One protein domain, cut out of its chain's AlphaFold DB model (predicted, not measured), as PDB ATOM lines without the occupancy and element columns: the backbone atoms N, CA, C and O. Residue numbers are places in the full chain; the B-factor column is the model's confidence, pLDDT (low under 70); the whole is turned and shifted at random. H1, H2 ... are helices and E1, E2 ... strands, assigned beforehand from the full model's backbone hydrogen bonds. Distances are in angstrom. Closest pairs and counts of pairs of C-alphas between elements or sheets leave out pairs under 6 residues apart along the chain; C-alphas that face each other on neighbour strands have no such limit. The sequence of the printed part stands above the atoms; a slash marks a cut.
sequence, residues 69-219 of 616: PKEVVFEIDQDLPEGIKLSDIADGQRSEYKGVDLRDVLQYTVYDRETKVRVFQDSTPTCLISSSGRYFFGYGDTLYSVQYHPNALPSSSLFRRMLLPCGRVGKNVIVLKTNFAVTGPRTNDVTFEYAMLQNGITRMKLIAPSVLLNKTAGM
ATOM      1  N   PRO A  69     -38.774  50.192 -50.414       79.88
ATOM      2  CA  PRO A  69     -38.899  48.765 -50.130       79.88
ATOM      3  C   PRO A  69     -40.018  48.499 -49.117       79.88
ATOM      4  O   PRO A  69     -40.089  49.150 -48.074       79.88
ATOM      5  N   LYS A  70     -40.884  47.533 -49.415       83.00
ATOM      6  CA  LYS A  70     -41.989  47.138 -48.541       83.00
ATOM      7  C   LYS A  70     -41.468  46.285 -47.386       83.00
ATOM      8  O   LYS A  70     -40.808  45.263 -47.595       83.00
ATOM      9  N   GLU A  71     -41.843  46.663 -46.172       81.69
ATOM     10  CA  GLU A  71     -41.682  45.830 -44.983       81.69
ATOM     11  C   GLU A  71     -43.039  45.672 -44.278       81.69
ATOM     12  O   GLU A  71     -43.917  46.529 -44.403       81.69
ATOM     13  N   VAL A  72     -43.216  44.564 -43.557       81.50
ATOM     14  CA  VAL A  72     -44.424  44.262 -42.771       81.50
ATOM     15  C   VAL A  72     -44.011  44.029 -41.326       81.50
ATOM     16  O   VAL A  72     -43.052  43.299 -41.075       81.50
ATOM     17  N   VAL A  73     -44.717  44.647 -40.380       80.50
ATOM     18  CA  VAL A  73     -44.371  44.591 -38.957       80.50
ATOM     19  C   VAL A  73     -45.514  43.978 -38.159       80.50
ATOM     20  O   VAL A  73     -46.657  44.429 -38.232       80.50
ATOM     21  N   PHE A  74     -45.170  42.974 -37.361       83.00
ATOM     22  CA  PHE A  74     -46.046  42.360 -36.374       83.00
ATOM     23  C   PHE A  74     -45.487  42.628 -34.980       83.00
ATOM     24  O   PHE A  74     -44.312  42.371 -34.720       83.00
ATOM     25  N   GLU A  75     -46.303  43.150 -34.075       84.12
ATOM     26  CA  GLU A  75     -45.939  43.290 -32.667       84.12
ATOM     27  C   GLU A  75     -46.221  41.992 -31.923       84.12
ATOM     28  O   GLU A  75     -47.293  41.429 -32.088       84.12
ATOM     29  N   ILE A  76     -45.267  41.513 -31.124       84.62
ATOM     30  CA  ILE A  76     -45.438  40.322 -30.289       84.62
ATOM     31  C   ILE A  76     -46.132  40.733 -28.991       84.62
ATOM     32  O   ILE A  76     -45.724  41.696 -28.333       84.62
ATOM     33  N   ASP A  77     -47.152  39.965 -28.623       84.75
ATOM     34  CA  ASP A  77     -47.883  40.115 -27.370       84.75
ATOM     35  C   ASP A  77     -46.920  40.108 -26.162       84.75
ATOM     36  O   ASP A  77     -46.075  39.224 -26.001       84.75
ATOM     37  N   GLN A  78     -47.048  41.111 -25.287       80.81
ATOM     38  CA  GLN A  78     -46.126  41.317 -24.162       80.81
ATOM     39  C   GLN A  78     -46.199  40.224 -23.092       80.81
ATOM     40  O   GLN A  78     -45.232  40.043 -22.355       80.81
ATOM     41  N   ASP A  79     -47.323  39.511 -22.990       84.50
ATOM     42  CA  ASP A  79     -47.469  38.393 -22.059       84.50
ATOM     43  C   ASP A  79     -46.685  37.154 -22.506       84.50
ATOM     44  O   ASP A  79     -46.419  36.273 -21.689       84.50
ATOM     45  N   LEU A  80     -46.264  37.100 -23.776       83.44
ATOM     46  CA  LEU A  80     -45.477  35.992 -24.292       83.44
ATOM     47  C   LEU A  80     -44.370  36.432 -25.272       83.44
ATOM     48  O   LEU A  80     -44.379  36.068 -26.452       83.44
ATOM     49  N   PRO A  81     -43.356  37.167 -24.780       79.50
ATOM     50  CA  PRO A  81     -42.334  37.789 -25.619       79.50
ATOM     51  C   PRO A  81     -41.382  36.787 -26.288       79.50
ATOM     52  O   PRO A  81     -40.752  37.134 -27.289       79.50
ATOM     53  N   GLU A  82     -41.257  35.579 -25.734       83.94
ATOM     54  CA  GLU A  82     -40.408  34.492 -26.248       83.94
ATOM     55  C   GLU A  82     -41.167  33.514 -27.160       83.94
ATOM     56  O   GLU A  82     -40.545  32.654 -27.777       83.94
ATOM     57  N   GLY A  83     -42.492  33.664 -27.291       88.94
ATOM     58  CA  GLY A  83     -43.345  32.739 -28.040       88.94
ATOM     59  C   GLY A  83     -43.575  31.389 -27.341       88.94
ATOM     60  O   GLY A  83     -43.210  31.184 -26.184       88.94
ATOM     61  N   ILE A  84     -44.256  30.477 -28.037       92.25
ATOM     62  CA  ILE A  84     -44.568  29.103 -27.612       92.25
ATOM     63  C   ILE A  84     -43.740  28.150 -28.464       92.25
ATOM     64  O   ILE A  84     -43.785  28.233 -29.693       92.25
ATOM     65  N   LYS A  85     -43.006  27.226 -27.842       93.38
ATOM     66  CA  LYS A  85     -42.263  26.209 -28.587       93.38
ATOM     67  C   LYS A  85     -43.210  25.190 -29.212       93.38
ATOM     68  O   LYS A  85     -44.179  24.755 -28.596       93.38
ATOM     69  N   LEU A  86     -42.909  24.784 -30.444       92.94
ATOM     70  CA  LEU A  86     -43.692  23.777 -31.163       92.94
ATOM     71  C   LEU A  86     -43.654  22.403 -30.474       92.94
ATOM     72  O   LEU A  86     -44.617  21.647 -30.598       92.94
ATOM     73  N   SER A  87     -42.581  22.092 -29.736       91.19
ATOM     74  CA  SER A  87     -42.492  20.908 -28.869       91.19
ATOM     75  C   SER A  87     -43.567  20.921 -27.788       91.19
ATOM     76  O   SER A  87     -44.296  19.949 -27.640       91.19
ATOM     77  N   ASP A  88     -43.743  22.053 -27.108       91.75
ATOM     78  CA  ASP A  88     -44.668  22.176 -25.979       91.75
ATOM     79  C   ASP A  88     -46.125  22.018 -26.435       91.75
ATOM     80  O   ASP A  88     -46.962  21.480 -25.708       91.75
ATOM     81  N   ILE A  89     -46.430  22.461 -27.660       92.81
ATOM     82  CA  ILE A  89     -47.732  22.241 -28.301       92.81
ATOM     83  C   ILE A  89     -47.901  20.756 -28.656       92.81
ATOM     84  O   ILE A  89     -48.950  20.175 -28.377       92.81
ATOM     85  N   ALA A  90     -46.881  20.132 -29.258       89.50
ATOM     86  CA  ALA A  90     -46.922  18.731 -29.684       89.50
ATOM     87  C   ALA A  90     -47.042  17.747 -28.510       89.50
ATOM     88  O   ALA A  90     -47.785  16.772 -28.613       89.50
ATOM     89  N   ASP A  91     -46.375  18.040 -27.395       89.62
ATOM     90  CA  ASP A  91     -46.387  17.229 -26.174       89.62
ATOM     91  C   ASP A  91     -47.601  17.533 -25.277       89.62
ATOM     92  O   ASP A  91     -47.762  16.949 -24.205       89.62
ATOM     93  N   GLY A  92     -48.472  18.459 -25.695       86.94
ATOM     94  CA  GLY A  92     -49.695  18.833 -24.985       86.94
ATOM     95  C   GLY A  92     -49.485  19.720 -23.754       86.94
ATOM     96  O   GLY A  92     -50.467  20.077 -23.104       86.94
ATOM     97  N   GLN A  93     -48.247  20.124 -23.455       89.62
ATOM     98  CA  GLN A  93     -47.911  21.011 -22.334       89.62
ATOM     99  C   GLN A  93     -48.506  22.418 -22.500       89.62
ATOM    100  O   GLN A  93     -48.869  23.059 -21.515       89.62
ATOM    101  N   ARG A  94     -48.628  22.893 -23.746       86.44
ATOM    102  CA  ARG A  94     -49.294  24.152 -24.113       86.44
ATOM    103  C   ARG A  94     -50.206  23.960 -25.320       86.44
ATOM    104  O   ARG A  94     -49.951  24.473 -26.405       86.44
ATOM    105  N   SER A  95     -51.274  23.195 -25.118       88.31
ATOM    106  CA  SER A  95     -52.282  22.921 -26.150       88.31
ATOM    107  C   SER A  95     -53.234  24.093 -26.419       88.31
ATOM    108  O   SER A  95     -53.844  24.129 -27.481       88.31
ATOM    109  N   GLU A  96     -53.325  25.072 -25.516       91.44
ATOM    110  CA  GLU A  96     -54.215  26.227 -25.647       91.44
ATOM    111  C   GLU A  96     -53.499  27.535 -25.282       91.44
ATOM    112  O   GLU A  96     -52.645  27.573 -24.392       91.44
ATOM    113  N   TYR A  97     -53.881  28.631 -25.937       89.69
ATOM    114  CA  TYR A  97     -53.503  29.982 -25.535       89.69
ATOM    115  C   TYR A  97     -54.666  30.962 -25.713       89.69
ATOM    116  O   TYR A  97     -55.187  31.143 -26.813       89.69
ATOM    117  N   LYS A  98     -55.059  31.619 -24.612       88.31
ATOM    118  CA  LYS A  98     -56.153  32.607 -24.551       88.31
ATOM    119  C   LYS A  98     -57.451  32.136 -25.247       88.31
ATOM    120  O   LYS A  98     -58.047  32.913 -26.001       88.31
ATOM    121  N   GLY A  99     -57.882  30.894 -25.006       85.25
ATOM    122  CA  GLY A  99     -59.105  30.330 -25.592       85.25
ATOM    123  C   GLY A  99     -58.932  29.697 -26.975       85.25
ATOM    124  O   GLY A  99     -59.923  29.275 -27.563       85.25
ATOM    125  N   VAL A 100     -57.716  29.667 -27.532       88.94
ATOM    126  CA  VAL A 100     -57.436  29.120 -28.870       88.94
ATOM    127  C   VAL A 100     -56.664  27.810 -28.755       88.94
ATOM    128  O   VAL A 100     -55.569  27.799 -28.192       88.94
ATOM    129  N   ASP A 101     -57.199  26.732 -29.336       91.00
ATOM    130  CA  ASP A 101     -56.488  25.457 -29.497       91.00
ATOM    131  C   ASP A 101     -55.335  25.616 -30.500       91.00
ATOM    132  O   ASP A 101     -55.532  26.011 -31.652       91.00
ATOM    133  N   LEU A 102     -54.116  25.330 -30.050       92.56
ATOM    134  CA  LEU A 102     -52.890  25.504 -30.823       92.56
ATOM    135  C   LEU A 102     -52.466  24.244 -31.578       92.56
ATOM    136  O   LEU A 102     -51.536  24.307 -32.381       92.56
ATOM    137  N   ARG A 103     -53.111  23.094 -31.355       91.19
ATOM    138  CA  ARG A 103     -52.707  21.827 -31.991       91.19
ATOM    139  C   ARG A 103     -52.805  21.888 -33.513       91.19
ATOM    140  O   ARG A 103     -51.947  21.332 -34.202       91.19
ATOM    141  N   ASP A 104     -53.764  22.652 -34.030       88.94
ATOM    142  CA  ASP A 104     -53.944  22.905 -35.464       88.94
ATOM    143  C   ASP A 104     -52.726  23.576 -36.109       88.94
ATOM    144  O   ASP A 104     -52.498  23.422 -37.305       88.94
ATOM    145  N   VAL A 105     -51.895  24.289 -35.343       90.44
ATOM    146  CA  VAL A 105     -50.673  24.926 -35.860       90.44
ATOM    147  C   VAL A 105     -49.696  23.894 -36.411       90.44
ATOM    148  O   VAL A 105     -49.011  24.152 -37.404       90.44
ATOM    149  N   LEU A 106     -49.644  22.703 -35.806       90.12
ATOM    150  CA  LEU A 106     -48.673  21.666 -36.153       90.12
ATOM    151  C   LEU A 106     -48.839  21.163 -37.593       90.12
ATOM    152  O   LEU A 106     -47.864  20.681 -38.173       90.12
ATOM    153  N   GLN A 107     -50.021  21.322 -38.198       88.00
ATOM    154  CA  GLN A 107     -50.263  20.963 -39.601       88.00
ATOM    155  C   GLN A 107     -49.472  21.834 -40.593       88.00
ATOM    156  O   GLN A 107     -49.232  21.417 -41.725       88.00
ATOM    157  N   TYR A 108     -49.044  23.028 -40.167       87.31
ATOM    158  CA  TYR A 108     -48.252  23.974 -40.960       87.31
ATOM    159  C   TYR A 108     -46.741  23.851 -40.709       87.31
ATOM    160  O   TYR A 108     -45.970  24.688 -41.179       87.31
ATOM    161  N   THR A 109     -46.316  22.828 -39.964       88.19
ATOM    162  CA  THR A 109     -44.914  22.586 -39.597       88.19
ATOM    163  C   THR A 109     -44.361  21.366 -40.323       88.19
ATOM    164  O   THR A 109     -45.098  20.448 -40.690       88.19
ATOM    165  N   VAL A 110     -43.044  21.331 -40.503       86.69
ATOM    166  CA  VAL A 110     -42.323  20.150 -40.979       86.69
ATOM    167  C   VAL A 110     -41.688  19.464 -39.776       86.69
ATOM    168  O   VAL A 110     -41.077  20.115 -38.929       86.69
ATOM    169  N   TYR A 111     -41.848  18.145 -39.693       85.50
ATOM    170  CA  TYR A 111     -41.153  17.331 -38.703       85.50
ATOM    171  C   TYR A 111     -39.861  16.792 -39.307       85.50
ATOM    172  O   TYR A 111     -39.899  15.961 -40.220       85.50
ATOM    173  N   ASP A 112     -38.732  17.264 -38.792       81.25
ATOM    174  CA  ASP A 112     -37.433  16.705 -39.121       81.25
ATOM    175  C   ASP A 112     -37.237  15.399 -38.340       81.25
ATOM    176  O   ASP A 112     -37.218  15.368 -37.108       81.25
ATOM    177  N   ARG A 113     -37.119  14.291 -39.078       78.81
ATOM    178  CA  ARG A 113     -36.942  12.959 -38.490       78.81
ATOM    179  C   ARG A 113     -35.549  12.756 -37.897       78.81
ATOM    180  O   ARG A 113     -35.424  11.922 -37.005       78.81
ATOM    181  N   GLU A 114     -34.537  13.474 -38.381       79.44
ATOM    182  CA  GLU A 114     -33.155  13.345 -37.916       79.44
ATOM    183  C   GLU A 114     -32.962  14.080 -36.592       79.44
ATOM    184  O   GLU A 114     -32.511  13.488 -35.612       79.44
ATOM    185  N   THR A 115     -33.374  15.348 -36.531       79.06
ATOM    186  CA  THR A 115     -33.253  16.163 -35.312       79.06
ATOM    187  C   THR A 115     -34.398  15.945 -34.320       79.06
ATOM    188  O   THR A 115     -34.276  16.332 -33.160       79.06
ATOM    189  N   LYS A 116     -35.491  15.288 -34.740       83.31
ATOM    190  CA  LYS A 116     -36.748  15.120 -33.981       83.31
ATOM    191  C   LYS A 116     -37.412  16.445 -33.590       83.31
ATOM    192  O   LYS A 116     -38.182  16.491 -32.633       83.31
ATOM    193  N   VAL A 117     -37.138  17.517 -34.330       85.00
ATOM    194  CA  VAL A 117     -37.687  18.850 -34.067       85.00
ATOM    195  C   VAL A 117     -38.761  19.186 -35.099       85.00
ATOM    196  O   VAL A 117     -38.641  18.879 -36.288       85.00
ATOM    197  N   ARG A 118     -39.842  19.823 -34.639       87.06
ATOM    198  CA  ARG A 118     -40.821  20.474 -35.516       87.06
ATOM    199  C   ARG A 118     -40.398  21.910 -35.760       87.06
ATOM    200  O   ARG A 118     -40.156  22.638 -34.801       87.06
ATOM    201  N   VAL A 119     -40.374  22.318 -37.022       89.44
ATOM    202  CA  VAL A 119     -40.064  23.695 -37.413       89.44
ATOM    203  C   VAL A 119     -41.026  24.195 -38.482       89.44
ATOM    204  O   VAL A 119     -41.510  23.438 -39.328       89.44
ATOM    205  N   PHE A 120     -41.300  25.492 -38.462       86.00
ATOM    206  CA  PHE A 120     -41.773  26.207 -39.636       86.00
ATOM    207  C   PHE A 120     -40.653  26.246 -40.672       86.00
ATOM    208  O   PHE A 120     -39.480  26.352 -40.324       86.00
ATOM    209  N   GLN A 121     -41.009  26.153 -41.949       75.75
ATOM    210  CA  GLN A 121     -40.015  26.152 -43.011       75.75
ATOM    211  C   GLN A 121     -39.276  27.494 -43.055       75.75
ATOM    212  O   GLN A 121     -39.893  28.551 -43.224       75.75
ATOM    213  N   ASP A 122     -37.952  27.437 -42.911       64.50
ATOM    214  CA  ASP A 122     -37.097  28.618 -42.948       64.50
ATOM    215  C   ASP A 122     -37.341  29.413 -44.237       64.50
ATOM    216  O   ASP A 122     -37.476  28.834 -45.316       64.50
ATOM    217  N   SER A 123     -37.374  30.747 -44.128       64.12
ATOM    218  CA  SER A 123     -37.616  31.733 -45.204       64.12
ATOM    219  C   SER A 123     -39.051  31.901 -45.733       64.12
ATOM    220  O   SER A 123     -39.275  32.790 -46.561       64.12
ATOM    221  N   THR A 124     -40.035  31.142 -45.236       74.50
ATOM    222  CA  THR A 124     -41.451  31.338 -45.595       74.50
ATOM    223  C   THR A 124     -42.240  31.933 -44.417       74.50
ATOM    224  O   THR A 124     -42.452  31.230 -43.425       74.50
ATOM    225  N   PRO A 125     -42.722  33.193 -44.481       81.06
ATOM    226  CA  PRO A 125     -43.644  33.740 -43.486       81.06
ATOM    227  C   PRO A 125     -44.843  32.817 -43.266       81.06
ATOM    228  O   PRO A 125     -45.596  32.528 -44.193       81.06
ATOM    229  N   THR A 126     -45.029  32.362 -42.026       89.00
ATOM    230  CA  THR A 126     -46.184  31.553 -41.628       89.00
ATOM    231  C   THR A 126     -47.082  32.382 -40.725       89.00
ATOM    232  O   THR A 126     -46.996  32.318 -39.502       89.00
ATOM    233  N   CYS A 127     -47.925  33.204 -41.343       89.81
ATOM    234  CA  CYS A 127     -48.929  33.988 -40.636       89.81
ATOM    235  C   CYS A 127     -50.216  33.183 -40.525       89.81
ATOM    236  O   CYS A 127     -50.689  32.622 -41.514       89.81
ATOM    237  N   LEU A 128     -50.778  33.124 -39.327       91.56
ATOM    238  CA  LEU A 128     -51.962  32.341 -39.019       91.56
ATOM    239  C   LEU A 128     -53.004  33.227 -38.335       91.56
ATOM    240  O   LEU A 128     -52.652  34.184 -37.645       91.56
ATOM    241  N   ILE A 129     -54.275  32.888 -38.504       91.56
ATOM    242  CA  ILE A 129     -55.398  33.518 -37.816       91.56
ATOM    243  C   ILE A 129     -56.271  32.439 -37.183       91.56
ATOM    244  O   ILE A 129     -56.553  31.416 -37.809       91.56
ATOM    245  N   SER A 130     -56.675  32.637 -35.934       90.56
ATOM    246  CA  SER A 130     -57.685  31.790 -35.304       90.56
ATOM    247  C   SER A 130     -59.094  32.193 -35.736       90.56
ATOM    248  O   SER A 130     -59.351  33.343 -36.086       90.56
ATOM    249  N   SER A 131     -60.043  31.271 -35.603       86.50
ATOM    250  CA  SER A 131     -61.489  31.547 -35.695       86.50
ATOM    251  C   SER A 131     -61.956  32.701 -34.791       86.50
ATOM    252  O   SER A 131     -62.894  33.413 -35.130       86.50
ATOM    253  N   SER A 132     -61.263  32.949 -33.672       85.69
ATOM    254  CA  SER A 132     -61.522  34.083 -32.774       85.69
ATOM    255  C   SER A 132     -60.899  35.414 -33.236       85.69
ATOM    256  O   SER A 132     -60.906  36.378 -32.474       85.69
ATOM    257  N   GLY A 133     -60.268  35.459 -34.414       86.06
ATOM    258  CA  GLY A 133     -59.611  36.649 -34.965       86.06
ATOM    259  C   GLY A 133     -58.244  36.990 -34.358       86.06
ATOM    260  O   GLY A 133     -57.754  38.098 -34.566       86.06
ATOM    261  N   ARG A 134     -57.608  36.081 -33.599       89.00
ATOM    262  CA  ARG A 134     -56.244  36.303 -33.079       89.00
ATOM    263  C   ARG A 134     -55.211  35.928 -34.132       89.00
ATOM    264  O   ARG A 134     -55.325  34.875 -34.757       89.00
ATOM    265  N   TYR A 135     -54.174  36.748 -34.269       91.19
ATOM    266  CA  TYR A 135     -53.088  36.502 -35.208       91.19
ATOM    267  C   TYR A 135     -51.903  35.814 -34.538       91.19
ATOM    268  O   TYR A 135     -51.509  36.148 -33.420       91.19
ATOM    269  N   PHE A 136     -51.293  34.886 -35.265       93.19
ATOM    270  CA  PHE A 136     -50.068  34.220 -34.861       93.19
ATOM    271  C   PHE A 136     -49.030  34.272 -35.980       93.19
ATOM    272  O   PHE A 136     -49.360  34.294 -37.168       93.19
ATOM    273  N   PHE A 137     -47.759  34.261 -35.594       91.88
ATOM    274  CA  PHE A 137     -46.629  34.202 -36.508       91.88
ATOM    275  C   PHE A 137     -45.727  33.020 -36.154       91.88
ATOM    276  O   PHE A 137     -45.170  32.962 -35.060       91.88
ATOM    277  N   GLY A 138     -45.572  32.080 -37.081       90.25
ATOM    278  CA  GLY A 138     -44.652  30.955 -36.959       90.25
ATOM    279  C   GLY A 138     -43.267  31.283 -37.513       90.25
ATOM    280  O   GLY A 138     -43.150  31.712 -38.663       90.25
ATOM    281  N   TYR A 139     -42.218  31.064 -36.714       87.19
ATOM    282  CA  TYR A 139     -40.824  31.221 -37.135       87.19
ATOM    283  C   TYR A 139     -39.900  30.225 -36.428       87.19
ATOM    284  O   TYR A 139     -39.858  30.180 -35.197       87.19
ATOM    285  N   GLY A 140     -39.136  29.448 -37.202       85.75
ATOM    286  CA  GLY A 140     -38.273  28.395 -36.666       85.75
ATOM    287  C   GLY A 140     -39.078  27.360 -35.879       85.75
ATOM    288  O   GLY A 140     -40.082  26.848 -36.362       85.75
ATOM    289  N   ASP A 141     -38.676  27.079 -34.646       89.38
ATOM    290  CA  ASP A 141     -39.351  26.151 -33.727       89.38
ATOM    291  C   ASP A 141     -40.415  26.825 -32.833       89.38
ATOM    292  O   ASP A 141     -40.869  26.230 -31.853       89.38
ATOM    293  N   THR A 142     -40.771  28.084 -33.112       90.81
ATOM    294  CA  THR A 142     -41.528  28.937 -32.186       90.81
ATOM    295  C   THR A 142     -42.749  29.583 -32.854       90.81
ATOM    296  O   THR A 142     -42.689  30.050 -33.993       90.81
ATOM    297  N   LEU A 143     -43.864  29.638 -32.123       93.38
ATOM    298  CA  LEU A 143     -45.100  30.334 -32.476       93.38
ATOM    299  C   LEU A 143     -45.266  31.594 -31.616       93.38
ATOM    300  O   LEU A 143     -45.298  31.515 -30.391       93.38
ATOM    301  N   TYR A 144     -45.431  32.753 -32.242       91.75
ATOM    302  CA  TYR A 144     -45.636  34.027 -31.555       91.75
ATOM    303  C   TYR A 144     -47.095  34.472 -31.678       91.75
ATOM    304  O   TYR A 144     -47.632  34.477 -32.783       91.75
ATOM    305  N   SER A 145     -47.724  34.879 -30.572       92.25
ATOM    306  CA  SER A 145     -48.976  35.649 -30.622       92.25
ATOM    307  C   SER A 145     -48.642  37.080 -31.017       92.25
ATOM    308  O   SER A 145     -47.729  37.676 -30.434       92.25
ATOM    309  N   VAL A 146     -49.323  37.609 -32.032       89.38
ATOM    310  CA  VAL A 146     -48.963  38.900 -32.618       89.38
ATOM    311  C   VAL A 146     -50.159  39.797 -32.914       89.38
ATOM    312  O   VAL A 146     -51.290  39.346 -33.069       89.38
ATOM    313  N   GLN A 147     -49.882  41.089 -33.062       86.44
ATOM    314  CA  GLN A 147     -50.801  42.107 -33.557       86.44
ATOM    315  C   GLN A 147     -50.204  42.759 -34.803       86.44
ATOM    316  O   GLN A 147     -49.026  43.125 -34.831       86.44
ATOM    317  N   TYR A 148     -51.003  42.887 -35.859       79.31
ATOM    318  CA  TYR A 148     -50.576  43.587 -37.066       79.31
ATOM    319  C   TYR A 148     -50.638  45.103 -36.857       79.31
ATOM    320  O   TYR A 148     -51.665  45.627 -36.429       79.31
ATOM    321  N   HIS A 149     -49.555  45.809 -37.200       68.19
ATOM    322  CA  HIS A 149     -49.504  47.271 -37.143       68.19
ATOM    323  C   HIS A 149     -49.399  47.883 -38.544       68.19
ATOM    324  O   HIS A 149     -48.288  47.984 -39.073       68.19
ATOM    325  N   PRO A 150     -50.513  48.359 -39.132       58.44
ATOM    326  CA  PRO A 150     -50.517  48.935 -40.482       58.44
ATOM    327  C   PRO A 150     -49.672  50.215 -40.594       58.44
ATOM    328  O   PRO A 150     -49.041  50.473 -41.616       58.44
ATOM    329  N   ASN A 151     -49.578  50.982 -39.502       54.19
ATOM    330  CA  ASN A 151     -48.892  52.277 -39.464       54.19
ATOM    331  C   ASN A 151     -47.466  52.217 -38.896       54.19
ATOM    332  O   ASN A 151     -46.838  53.260 -38.684       54.19
ATOM    333  N   ALA A 152     -46.932  51.024 -38.625       53.75
ATOM    334  CA  ALA A 152     -45.561  50.893 -38.154       53.75
ATOM    335  C   ALA A 152     -44.595  51.167 -39.315       53.75
ATOM    336  O   ALA A 152     -44.236  50.268 -40.073       53.75
ATOM    337  N   LEU A 153     -44.164  52.428 -39.447       51.91
ATOM    338  CA  LEU A 153     -43.114  52.803 -40.389       51.91
ATOM    339  C   LEU A 153     -41.882  51.921 -40.133       51.91
ATOM    340  O   LEU A 153     -41.343  51.924 -39.012       51.91
ATOM    341  N   PRO A 154     -41.425  51.163 -41.140       44.03
ATOM    342  CA  PRO A 154     -40.372  50.197 -40.936       44.03
ATOM    343  C   PRO A 154     -39.067  50.956 -40.841       44.03
ATOM    344  O   PRO A 154     -38.621  51.529 -41.835       44.03
ATOM    345  N   SER A 155     -38.552  51.058 -39.613       45.44
ATOM    346  CA  SER A 155     -37.210  51.525 -39.213       45.44
ATOM    347  C   SER A 155     -37.195  52.254 -37.859       45.44
ATOM    348  O   SER A 155     -36.123  52.514 -37.310       45.44
ATOM    349  N   SER A 156     -38.347  52.529 -37.233       43.00
ATOM    350  CA  SER A 156     -38.426  53.139 -35.887       43.00
ATOM    351  C   SER A 156     -37.681  52.359 -34.779       43.00
ATOM    352  O   SER A 156     -37.415  52.910 -33.708       43.00
ATOM    353  N   SER A 157     -37.274  51.109 -35.039       41.72
ATOM    354  CA  SER A 157     -36.543  50.244 -34.105       41.72
ATOM    355  C   SER A 157     -35.054  50.563 -33.961       41.72
ATOM    356  O   SER A 157     -34.515  50.421 -32.862       41.72
ATOM    357  N   LEU A 158     -34.383  51.033 -35.018       40.12
ATOM    358  CA  LEU A 158     -32.964  51.405 -34.942       40.12
ATOM    359  C   LEU A 158     -32.788  52.856 -34.487       40.12
ATOM    360  O   LEU A 158     -31.977  53.108 -33.597       40.12
ATOM    361  N   PHE A 159     -33.614  53.778 -34.997       38.84
ATOM    362  CA  PHE A 159     -33.603  55.196 -34.608       38.84
ATOM    363  C   PHE A 159     -33.725  55.402 -33.092       38.84
ATOM    364  O   PHE A 159     -33.068  56.260 -32.510       38.84
ATOM    365  N   ARG A 160     -34.538  54.584 -32.413       43.06
ATOM    366  CA  ARG A 160     -34.781  54.741 -30.974       43.06
ATOM    367  C   ARG A 160     -33.901  53.912 -30.053       43.06
ATOM    368  O   ARG A 160     -33.869  54.207 -28.864       43.06
ATOM    369  N   ARG A 161     -33.164  52.923 -30.569       40.72
ATOM    370  CA  ARG A 161     -32.094  52.277 -29.787       40.72
ATOM    371  C   ARG A 161     -30.983  53.266 -29.422       40.72
ATOM    372  O   ARG A 161     -30.267  53.023 -28.462       40.72
ATOM    373  N   MET A 162     -30.849  54.353 -30.183       38.31
ATOM    374  CA  MET A 162     -29.786  55.347 -30.025       38.31
ATOM    375  C   MET A 162     -30.138  56.564 -29.177       38.31
ATOM    376  O   MET A 162     -29.238  57.147 -28.587       38.31
ATOM    377  N   LEU A 163     -31.406  56.981 -29.144       36.12
ATOM    378  CA  LEU A 163     -31.799  58.273 -28.563       36.12
ATOM    379  C   LEU A 163     -32.338  58.195 -27.128       36.12
ATOM    380  O   LEU A 163     -32.620  59.237 -26.543       36.12
ATOM    381  N   LEU A 164     -32.499  57.002 -26.549       35.88
ATOM    382  CA  LEU A 164     -33.048  56.853 -25.200       35.88
ATOM    383  C   LEU A 164     -31.985  56.325 -24.223       35.88
ATOM    384  O   LEU A 164     -31.440  55.244 -24.461       35.88
ATOM    385  N   PRO A 165     -31.697  57.048 -23.121       32.62
ATOM    386  CA  PRO A 165     -30.867  56.529 -22.045       32.62
ATOM    387  C   PRO A 165     -31.538  55.298 -21.417       32.62
ATOM    388  O   PRO A 165     -32.763  55.156 -21.434       32.62
ATOM    389  N   CYS A 166     -30.707  54.384 -20.915       36.12
ATOM    390  CA  CYS A 166     -31.078  53.118 -20.286       36.12
ATOM    391  C   CYS A 166     -32.352  53.219 -19.425       36.12
ATOM    392  O   CYS A 166     -32.392  54.014 -18.491       36.12
ATOM    393  N   GLY A 167     -33.359  52.376 -19.703       36.88
ATOM    394  CA  GLY A 167     -34.486  52.188 -18.776       36.88
ATOM    395  C   GLY A 167     -35.890  51.950 -19.345       36.88
ATOM    396  O   GLY A 167     -36.831  51.980 -18.563       36.88
ATOM    397  N   ARG A 168     -36.095  51.703 -20.649       43.44
ATOM    398  CA  ARG A 168     -37.445  51.401 -21.186       43.44
ATOM    399  C   ARG A 168     -37.566  49.965 -21.700       43.44
ATOM    400  O   ARG A 168     -36.774  49.536 -22.538       43.44
ATOM    401  N   VAL A 169     -38.576  49.238 -21.215       47.41
ATOM    402  CA  VAL A 169     -38.938  47.889 -21.684       47.41
ATOM    403  C   VAL A 169     -39.485  48.014 -23.105       47.41
ATOM    404  O   VAL A 169     -40.524  48.626 -23.326       47.41
ATOM    405  N   GLY A 170     -38.753  47.511 -24.097       55.75
ATOM    406  CA  GLY A 170     -39.225  47.493 -25.482       55.75
ATOM    407  C   GLY A 170     -40.240  46.376 -25.735       55.75
ATOM    408  O   GLY A 170     -40.175  45.331 -25.093       55.75
ATOM    409  N   LYS A 171     -41.142  46.571 -26.701       65.94
ATOM    410  CA  LYS A 171     -41.988  45.510 -27.259       65.94
ATOM    411  C   LYS A 171     -41.198  44.699 -28.281       65.94
ATOM    412  O   LYS A 171     -40.490  45.273 -29.109       65.94
ATOM    413  N   ASN A 172     -41.299  43.377 -28.240       76.12
ATOM    414  CA  ASN A 172     -40.706  42.541 -29.281       76.12
ATOM    415  C   ASN A 172     -41.559  42.651 -30.552       76.12
ATOM    416  O   ASN A 172     -42.781  42.685 -30.471       76.12
ATOM    417  N   VAL A 173     -40.927  42.719 -31.719       78.38
ATOM    418  CA  VAL A 173     -41.605  42.758 -33.017       78.38
ATOM    419  C   VAL A 173     -40.946  41.825 -34.014       78.38
ATOM    420  O   VAL A 173     -39.746  41.559 -33.938       78.38
ATOM    421  N   ILE A 174     -41.726  41.392 -34.993       81.50
ATOM    422  CA  ILE A 174     -41.287  40.615 -36.144       81.50
ATOM    423  C   ILE A 174     -41.370  41.522 -37.366       81.50
ATOM    424  O   ILE A 174     -42.426  42.078 -37.666       81.50
ATOM    425  N   VAL A 175     -40.246  41.685 -38.062       81.19
ATOM    426  CA  VAL A 175     -40.150  42.484 -39.286       81.19
ATOM    427  C   VAL A 175     -39.922  41.554 -40.470       81.19
ATOM    428  O   VAL A 175     -38.904  40.863 -40.533       81.19
ATOM    429  N   LEU A 176     -40.860  41.579 -41.414       84.44
ATOM    430  CA  LEU A 176     -40.747  40.949 -42.723       84.44
ATOM    431  C   LEU A 176     -40.184  41.956 -43.716       84.44
ATOM    432  O   LEU A 176     -40.861  42.912 -44.091       84.44
ATOM    433  N   LYS A 177     -38.954  41.733 -44.163       83.38
ATOM    434  CA  LYS A 177     -38.312  42.523 -45.212       83.38
ATOM    435  C   LYS A 177     -38.550  41.865 -46.556       83.38
ATOM    436  O   LYS A 177     -38.075  40.754 -46.786       83.38
ATOM    437  N   THR A 178     -39.280  42.547 -47.429       86.12
ATOM    438  CA  THR A 178     -39.597  42.035 -48.765       86.12
ATOM    439  C   THR A 178     -38.691  42.672 -49.815       86.12
ATOM    440  O   THR A 178     -38.168  43.770 -49.623       86.12
ATOM    441  N   ASN A 179     -38.555  42.011 -50.963       86.25
ATOM    442  CA  ASN A 179     -37.859  42.565 -52.126       86.25
ATOM    443  C   ASN A 179     -38.748  43.491 -52.982       86.25
ATOM    444  O   ASN A 179     -38.305  43.969 -54.027       86.25
ATOM    445  N   PHE A 180     -39.991  43.746 -52.563       89.75
ATOM    446  CA  PHE A 180     -40.961  44.533 -53.319       89.75
ATOM    447  C   PHE A 180     -40.741  46.031 -53.148       89.75
ATOM    448  O   PHE A 180     -40.526  46.519 -52.040       89.75
ATOM    449  N   ALA A 181     -40.859  46.772 -54.250       88.06
ATOM    450  CA  ALA A 181     -40.928  48.225 -54.229       88.06
ATOM    451  C   ALA A 181     -42.390  48.678 -54.324       88.06
ATOM    452  O   ALA A 181     -43.098  48.263 -55.237       88.06
ATOM    453  N   VAL A 182     -42.836  49.548 -53.419       85.38
ATOM    454  CA  VAL A 182     -44.210  50.088 -53.375       85.38
ATOM    455  C   VAL A 182     -44.199  51.623 -53.348       85.38
ATOM    456  O   VAL A 182     -43.142  52.230 -53.160       85.38
ATOM    457  N   THR A 183     -45.353  52.264 -53.563       78.25
ATOM    458  CA  THR A 183     -45.500  53.736 -53.577       78.25
ATOM    459  C   THR A 183     -46.794  54.215 -52.941       78.25
ATOM    460  O   THR A 183     -47.867  53.858 -53.417       78.25
ATOM    461  N   GLY A 184     -46.697  55.157 -52.002       61.41
ATOM    462  CA  GLY A 184     -47.837  55.886 -51.433       61.41
ATOM    463  C   GLY A 184     -48.289  55.376 -50.055       61.41
ATOM    464  O   GLY A 184     -48.004  54.240 -49.688       61.41
ATOM    465  N   PRO A 185     -49.012  56.197 -49.275       55.25
ATOM    466  CA  PRO A 185     -49.267  55.945 -47.852       55.25
ATOM    467  C   PRO A 185     -50.155  54.719 -47.579       55.25
ATOM    468  O   PRO A 185     -49.866  53.961 -46.660       55.25
ATOM    469  N   ARG A 186     -51.169  54.460 -48.421       55.59
ATOM    470  CA  ARG A 186     -52.038  53.265 -48.330       55.59
ATOM    471  C   ARG A 186     -51.360  51.969 -48.789       55.59
ATOM    472  O   ARG A 186     -51.907  50.894 -48.602       55.59
ATOM    473  N   THR A 187     -50.157  52.041 -49.367       57.00
ATOM    474  CA  THR A 187     -49.404  50.833 -49.748       57.00
ATOM    475  C   THR A 187     -48.665  50.190 -48.579       57.00
ATOM    476  O   THR A 187     -48.045  49.142 -48.761       57.00
ATOM    477  N   ASN A 188     -48.755  50.774 -47.376       58.69
ATOM    478  CA  ASN A 188     -48.336  50.147 -46.120       58.69
ATOM    479  C   ASN A 188     -49.322  49.082 -45.631       58.69
ATOM    480  O   ASN A 188     -48.873  48.091 -45.047       58.69
ATOM    481  N   ASP A 189     -50.599  49.212 -45.976       73.81
ATOM    482  CA  ASP A 189     -51.618  48.240 -45.607       73.81
ATOM    483  C   ASP A 189     -51.401  46.968 -46.430       73.81
ATOM    484  O   ASP A 189     -51.283  46.993 -47.655       73.81
ATOM    485  N   VAL A 190     -51.188  45.856 -45.737       81.94
ATOM    486  CA  VAL A 190     -51.140  44.523 -46.336       81.94
ATOM    487  C   VAL A 190     -52.550  43.967 -46.265       81.94
ATOM    488  O   VAL A 190     -53.171  44.007 -45.203       81.94
ATOM    489  N   THR A 191     -53.043  43.436 -47.376       84.75
ATOM    490  CA  THR A 191     -54.317  42.717 -47.381       84.75
ATOM    491  C   THR A 191     -54.069  41.288 -46.909       84.75
ATOM    492  O   THR A 191     -53.087  40.661 -47.307       84.75
ATOM    493  N   PHE A 192     -54.938  40.773 -46.041       85.56
ATOM    494  CA  PHE A 192     -54.871  39.393 -45.569       85.56
ATOM    495  C   PHE A 192     -55.934  38.564 -46.280       85.56
ATOM    496  O   PHE A 192     -57.116  38.875 -46.171       85.56
ATOM    497  N   GLU A 193     -55.527  37.490 -46.952       84.12
ATOM    498  CA  GLU A 193     -56.459  36.533 -47.561       84.12
ATOM    499  C   GLU A 193     -56.369  35.183 -46.852       84.12
ATOM    500  O   GLU A 193     -55.279  34.651 -46.629       84.12
ATOM    501  N   TYR A 194     -57.510  34.607 -46.487       80.75
ATOM    502  CA  TYR A 194     -57.600  33.288 -45.864       80.75
ATOM    503  C   TYR A 194     -59.002  32.709 -46.060       80.75
ATOM    504  O   TYR A 194     -59.975  33.442 -46.217       80.75
ATOM    505  N   ALA A 195     -59.114  31.381 -46.033       72.50
ATOM    506  CA  ALA A 195     -60.416  30.730 -45.970       72.50
ATOM    507  C   ALA A 195     -60.969  30.865 -44.543       72.50
ATOM    508  O   ALA A 195     -60.297  30.480 -43.587       72.50
ATOM    509  N   MET A 196     -62.177  31.405 -44.370       63.28
ATOM    510  CA  MET A 196     -62.823  31.396 -43.055       63.28
ATOM    511  C   MET A 196     -63.268  29.972 -42.714       63.28
ATOM    512  O   MET A 196     -64.264  29.479 -43.241       63.28
ATOM    513  N   LEU A 197     -62.533  29.305 -41.825       63.34
ATOM    514  CA  LEU A 197     -63.000  28.085 -41.174       63.34
ATOM    515  C   LEU A 197     -63.836  28.452 -39.947       63.34
ATOM    516  O   LEU A 197     -63.470  29.342 -39.181       63.34
ATOM    517  N   GLN A 198     -64.950  27.741 -39.747       63.84
ATOM    518  CA  GLN A 198     -65.817  27.941 -38.580       63.84
ATOM    519  C   GLN A 198     -65.083  27.647 -37.260       63.84
ATOM    520  O   GLN A 198     -65.393  28.275 -36.256       63.84
ATOM    521  N   ASN A 199     -64.082  26.754 -37.276       72.19
ATOM    522  CA  ASN A 199     -63.273  26.366 -36.119       72.19
ATOM    523  C   ASN A 199     -61.781  26.273 -36.484       72.19
ATOM    524  O   ASN A 199     -61.438  25.948 -37.621       72.19
ATOM    525  N   GLY A 200     -60.909  26.495 -35.495       83.56
ATOM    526  CA  GLY A 200     -59.468  26.236 -35.601       83.56
ATOM    527  C   GLY A 200     -58.610  27.426 -36.036       83.56
ATOM    528  O   GLY A 200     -59.019  28.589 -35.922       83.56
ATOM    529  N   ILE A 201     -57.393  27.121 -36.498       89.00
ATOM    530  CA  ILE A 201     -56.392  28.085 -36.981       89.00
ATOM    531  C   ILE A 201     -56.154  27.892 -38.479       89.00
ATOM    532  O   ILE A 201     -55.868  26.785 -38.929       89.00
ATOM    533  N   THR A 202     -56.202  28.991 -39.237       88.56
ATOM    534  CA  THR A 202     -55.990  29.003 -40.689       88.56
ATOM    535  C   THR A 202     -54.767  29.825 -41.070       88.56
ATOM    536  O   THR A 202     -54.505  30.880 -40.495       88.56
ATOM    537  N   ARG A 203     -54.016  29.372 -42.076       87.12
ATOM    538  CA  ARG A 203     -52.922  30.152 -42.669       87.12
ATOM    539  C   ARG A 203     -53.456  31.318 -43.502       87.12
ATOM    540  O   ARG A 203     -54.331  31.134 -44.341       87.12
ATOM    541  N   MET A 204     -52.864  32.490 -43.308       87.25
ATOM    542  CA  MET A 204     -53.129  33.690 -44.094       87.25
ATOM    543  C   MET A 204     -52.086  33.884 -45.192       87.25
ATOM    544  O   MET A 204     -50.893  33.648 -44.980       87.25
ATOM    545  N   LYS A 205     -52.533  34.399 -46.336       86.19
ATOM    546  CA  LYS A 205     -51.687  35.064 -47.323       86.19
ATOM    547  C   LYS A 205     -51.571  36.540 -46.981       86.19
ATOM    548  O   LYS A 205     -52.540  37.182 -46.587       86.19
ATOM    549  N   LEU A 206     -50.370  37.065 -47.162       88.81
ATOM    550  CA  LEU A 206     -50.069  38.482 -47.037       88.81
ATOM    551  C   LEU A 206     -49.970  39.061 -48.444       88.81
ATOM    552  O   LEU A 206     -49.075  38.660 -49.176       88.81
ATOM    553  N   ILE A 207     -50.833  39.992 -48.832       89.31
ATOM    554  CA  ILE A 207     -50.816  40.594 -50.169       89.31
ATOM    555  C   ILE A 207     -50.314  42.034 -50.080       89.31
ATOM    556  O   ILE A 207     -50.863  42.873 -49.364       89.31
ATOM    557  N   ALA A 208     -49.246  42.333 -50.817       89.75
ATOM    558  CA  ALA A 208     -48.810  43.696 -51.071       89.75
ATOM    559  C   ALA A 208     -49.665  44.285 -52.210       89.75
ATOM    560  O   ALA A 208     -49.566  43.791 -53.331       89.75
ATOM    561  N   PRO A 209     -50.457  45.347 -51.972       82.31
ATOM    562  CA  PRO A 209     -51.518  45.758 -52.899       82.31
ATOM    563  C   PRO A 209     -51.042  46.561 -54.124       82.31
ATOM    564  O   PRO A 209     -51.805  46.828 -55.040       82.31
ATOM    565  N   SER A 210     -49.799  47.050 -54.147       87.00
ATOM    566  CA  SER A 210     -49.341  47.932 -55.233       87.00
ATOM    567  C   SER A 210     -47.826  47.863 -55.414       87.00
ATOM    568  O   SER A 210     -47.100  48.838 -55.181       87.00
ATOM    569  N   VAL A 211     -47.339  46.700 -55.837       90.50
ATOM    570  CA  VAL A 211     -45.929  46.454 -56.147       90.50
ATOM    571  C   VAL A 211     -45.577  47.021 -57.517       90.50
ATOM    572  O   VAL A 211     -46.154  46.634 -58.526       90.50
ATOM    573  N   LEU A 212     -44.591  47.916 -57.566       91.06
ATOM    574  CA  LEU A 212     -44.025  48.456 -58.799       91.06
ATOM    575  C   LEU A 212     -43.106  47.434 -59.462       91.06
ATOM    576  O   LEU A 212     -42.001  47.178 -58.968       91.06
ATOM    577  N   LEU A 213     -43.502  46.907 -60.618       90.62
ATOM    578  CA  LEU A 213     -42.738  45.851 -61.287       90.62
ATOM    579  C   LEU A 213     -41.349  46.329 -61.725       90.62
ATOM    580  O   LEU A 213     -40.349  45.668 -61.462       90.62
ATOM    581  N   ASN A 214     -41.263  47.525 -62.313       88.62
ATOM    582  CA  ASN A 214     -40.013  48.081 -62.846       88.62
ATOM    583  C   ASN A 214     -38.989  48.510 -61.775       88.62
ATOM    584  O   ASN A 214     -37.831  48.772 -62.102       88.62
ATOM    585  N   LYS A 215     -39.407  48.629 -60.508       89.62
ATOM    586  CA  LYS A 215     -38.536  48.955 -59.367       89.62
ATOM    587  C   LYS A 215     -38.280  47.758 -58.459       89.62
ATOM    588  O   LYS A 215     -37.401  47.840 -57.605       89.62
ATOM    589  N   THR A 216     -39.018  46.668 -58.641       89.81
ATOM    590  CA  THR A 216     -38.868  45.455 -57.845       89.81
ATOM    591  C   THR A 216     -37.740  44.601 -58.407       89.81
ATOM    592  O   THR A 216     -37.736  44.219 -59.577       89.81
ATOM    593  N   ALA A 217     -36.746  44.312 -57.569       85.06
ATOM    594  CA  ALA A 217     -35.558  43.589 -57.994       85.06
ATOM    595  C   ALA A 217     -35.891  42.133 -58.362       85.06
ATOM    596  O   ALA A 217     -36.551  41.420 -57.607       85.06
ATOM    597  N   GLY A 218     -35.403  41.680 -59.520       85.56
ATOM    598  CA  GLY A 218     -35.592  40.299 -59.971       85.56
ATOM    599  C   GLY A 218     -37.048  39.931 -60.270       85.56
ATOM    600  O   GLY A 218     -37.389  38.755 -60.178       85.56
ATOM    601  N   MET A 219     -37.905  40.908 -60.580       90.19
ATOM    602  CA  MET A 219     -39.272  40.650 -61.031       90.19
ATOM    603  C   MET A 219     -39.263  40.210 -62.500       90.19
ATOM    604  O   MET A 219     -38.951  41.005 -63.386       90.19
TER     605      MET A 219
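This is residues 69 to 219 of the 616 residues of an uncharacterized protein of Anaplasma marginale (UniProt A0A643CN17). A strongly twisted, curled sheet of six strands makes the main wall, and E8, running on from E7 at one edge, comes back to E5 at the other edge in a loose, imperfect ring. H2 packs over E2 with H1 touching it, while residues 162 to 169, which include the end of H3, stick out from the body. The printed part has 151 residues with four named helices and eight named strands, in the order E1 H1 H2 E2 E3 E4 H3 E5 H4 E6 E7 E8; the class is mixed, with under half of the residues in named elements. The large sheet runs E5 E1 E4 E3 E2 E7, all antiparallel; the whole is compact, with a radius of gyration of the C-alphas of 17.0 A and spans of 45 by 42 by 34 A.

Start at E1, residues 69 to 76, an inner strand of the large sheet. Next, H1, residues 86 to 90, only grazes that sheet. H2, residues 103 to 108, touches H1, the closest C-alphas being those of Ile 89 and Arg 103 at 6.2 A. H2 lies over E2, residues 126 to 130, at a height over the sheet of 8.6 A. E2, E3, residues 135 to 139, and E4, residues 142 to 148, form a meander, each strand the antiparallel neighbour of the one before; look for N 128 and O 136 at 2.8 A, and N 137 and O 144 at 2.8 A. E4 also pairs with E1, N 75 and O 147 being 2.8 A apart. H3, residues 156 to 163, is not on the sheet. E5, residues 171 to 182, pairs with E1, N 74 and O 174 at 2.9 A. E4, H3 and E5 make a split strand-helix-strand unit, two strands of one sheet joined through a helix, with E1 between them in the sheet, and its crossover is right-handed. H4, residues 185 to 188, only grazes the sheet. E6, residues 191 to 193, pairs with E8, residues 205 to 212, N 207 and O 191 at 2.8 A. E7, residues 201 to 203, pairs with E2, N 129 and O 202 at 2.8 A. The closest C-alphas of E5 and E8 are those of Val 182 and Val 211, 4.9 A apart. Every O i to N i+4 pair is within hydrogen-bond range in H1; H2 has 0 of 2 but 3 of 3 O i to N i+3 pairs, H3 has 0 of 4 and 1 of 5, and H4 is too short for an i+4 pair.

Find C-alpha 69 at (-38.899, 48.765, -50.130); from there E1 runs 22.5 A. E5 spans 26.6 A and bends by 90 degrees at residue 179. E8 spans 19.2 A, bends by 59 degrees at residue 209, and ends at C-alpha 212, (-44.025, 48.456, -58.799).

The two C-alphas farthest apart, those of Gln 93 and Asn 214, are 49.4 A apart. The printed part has no cut, and the links H1 to H2 and H2 to E2 are long. Mean pLDDT of the printed part is 78.4; residues 122 to 123, 149 to 171, 184 to 188 and 196 to 198 are under 70.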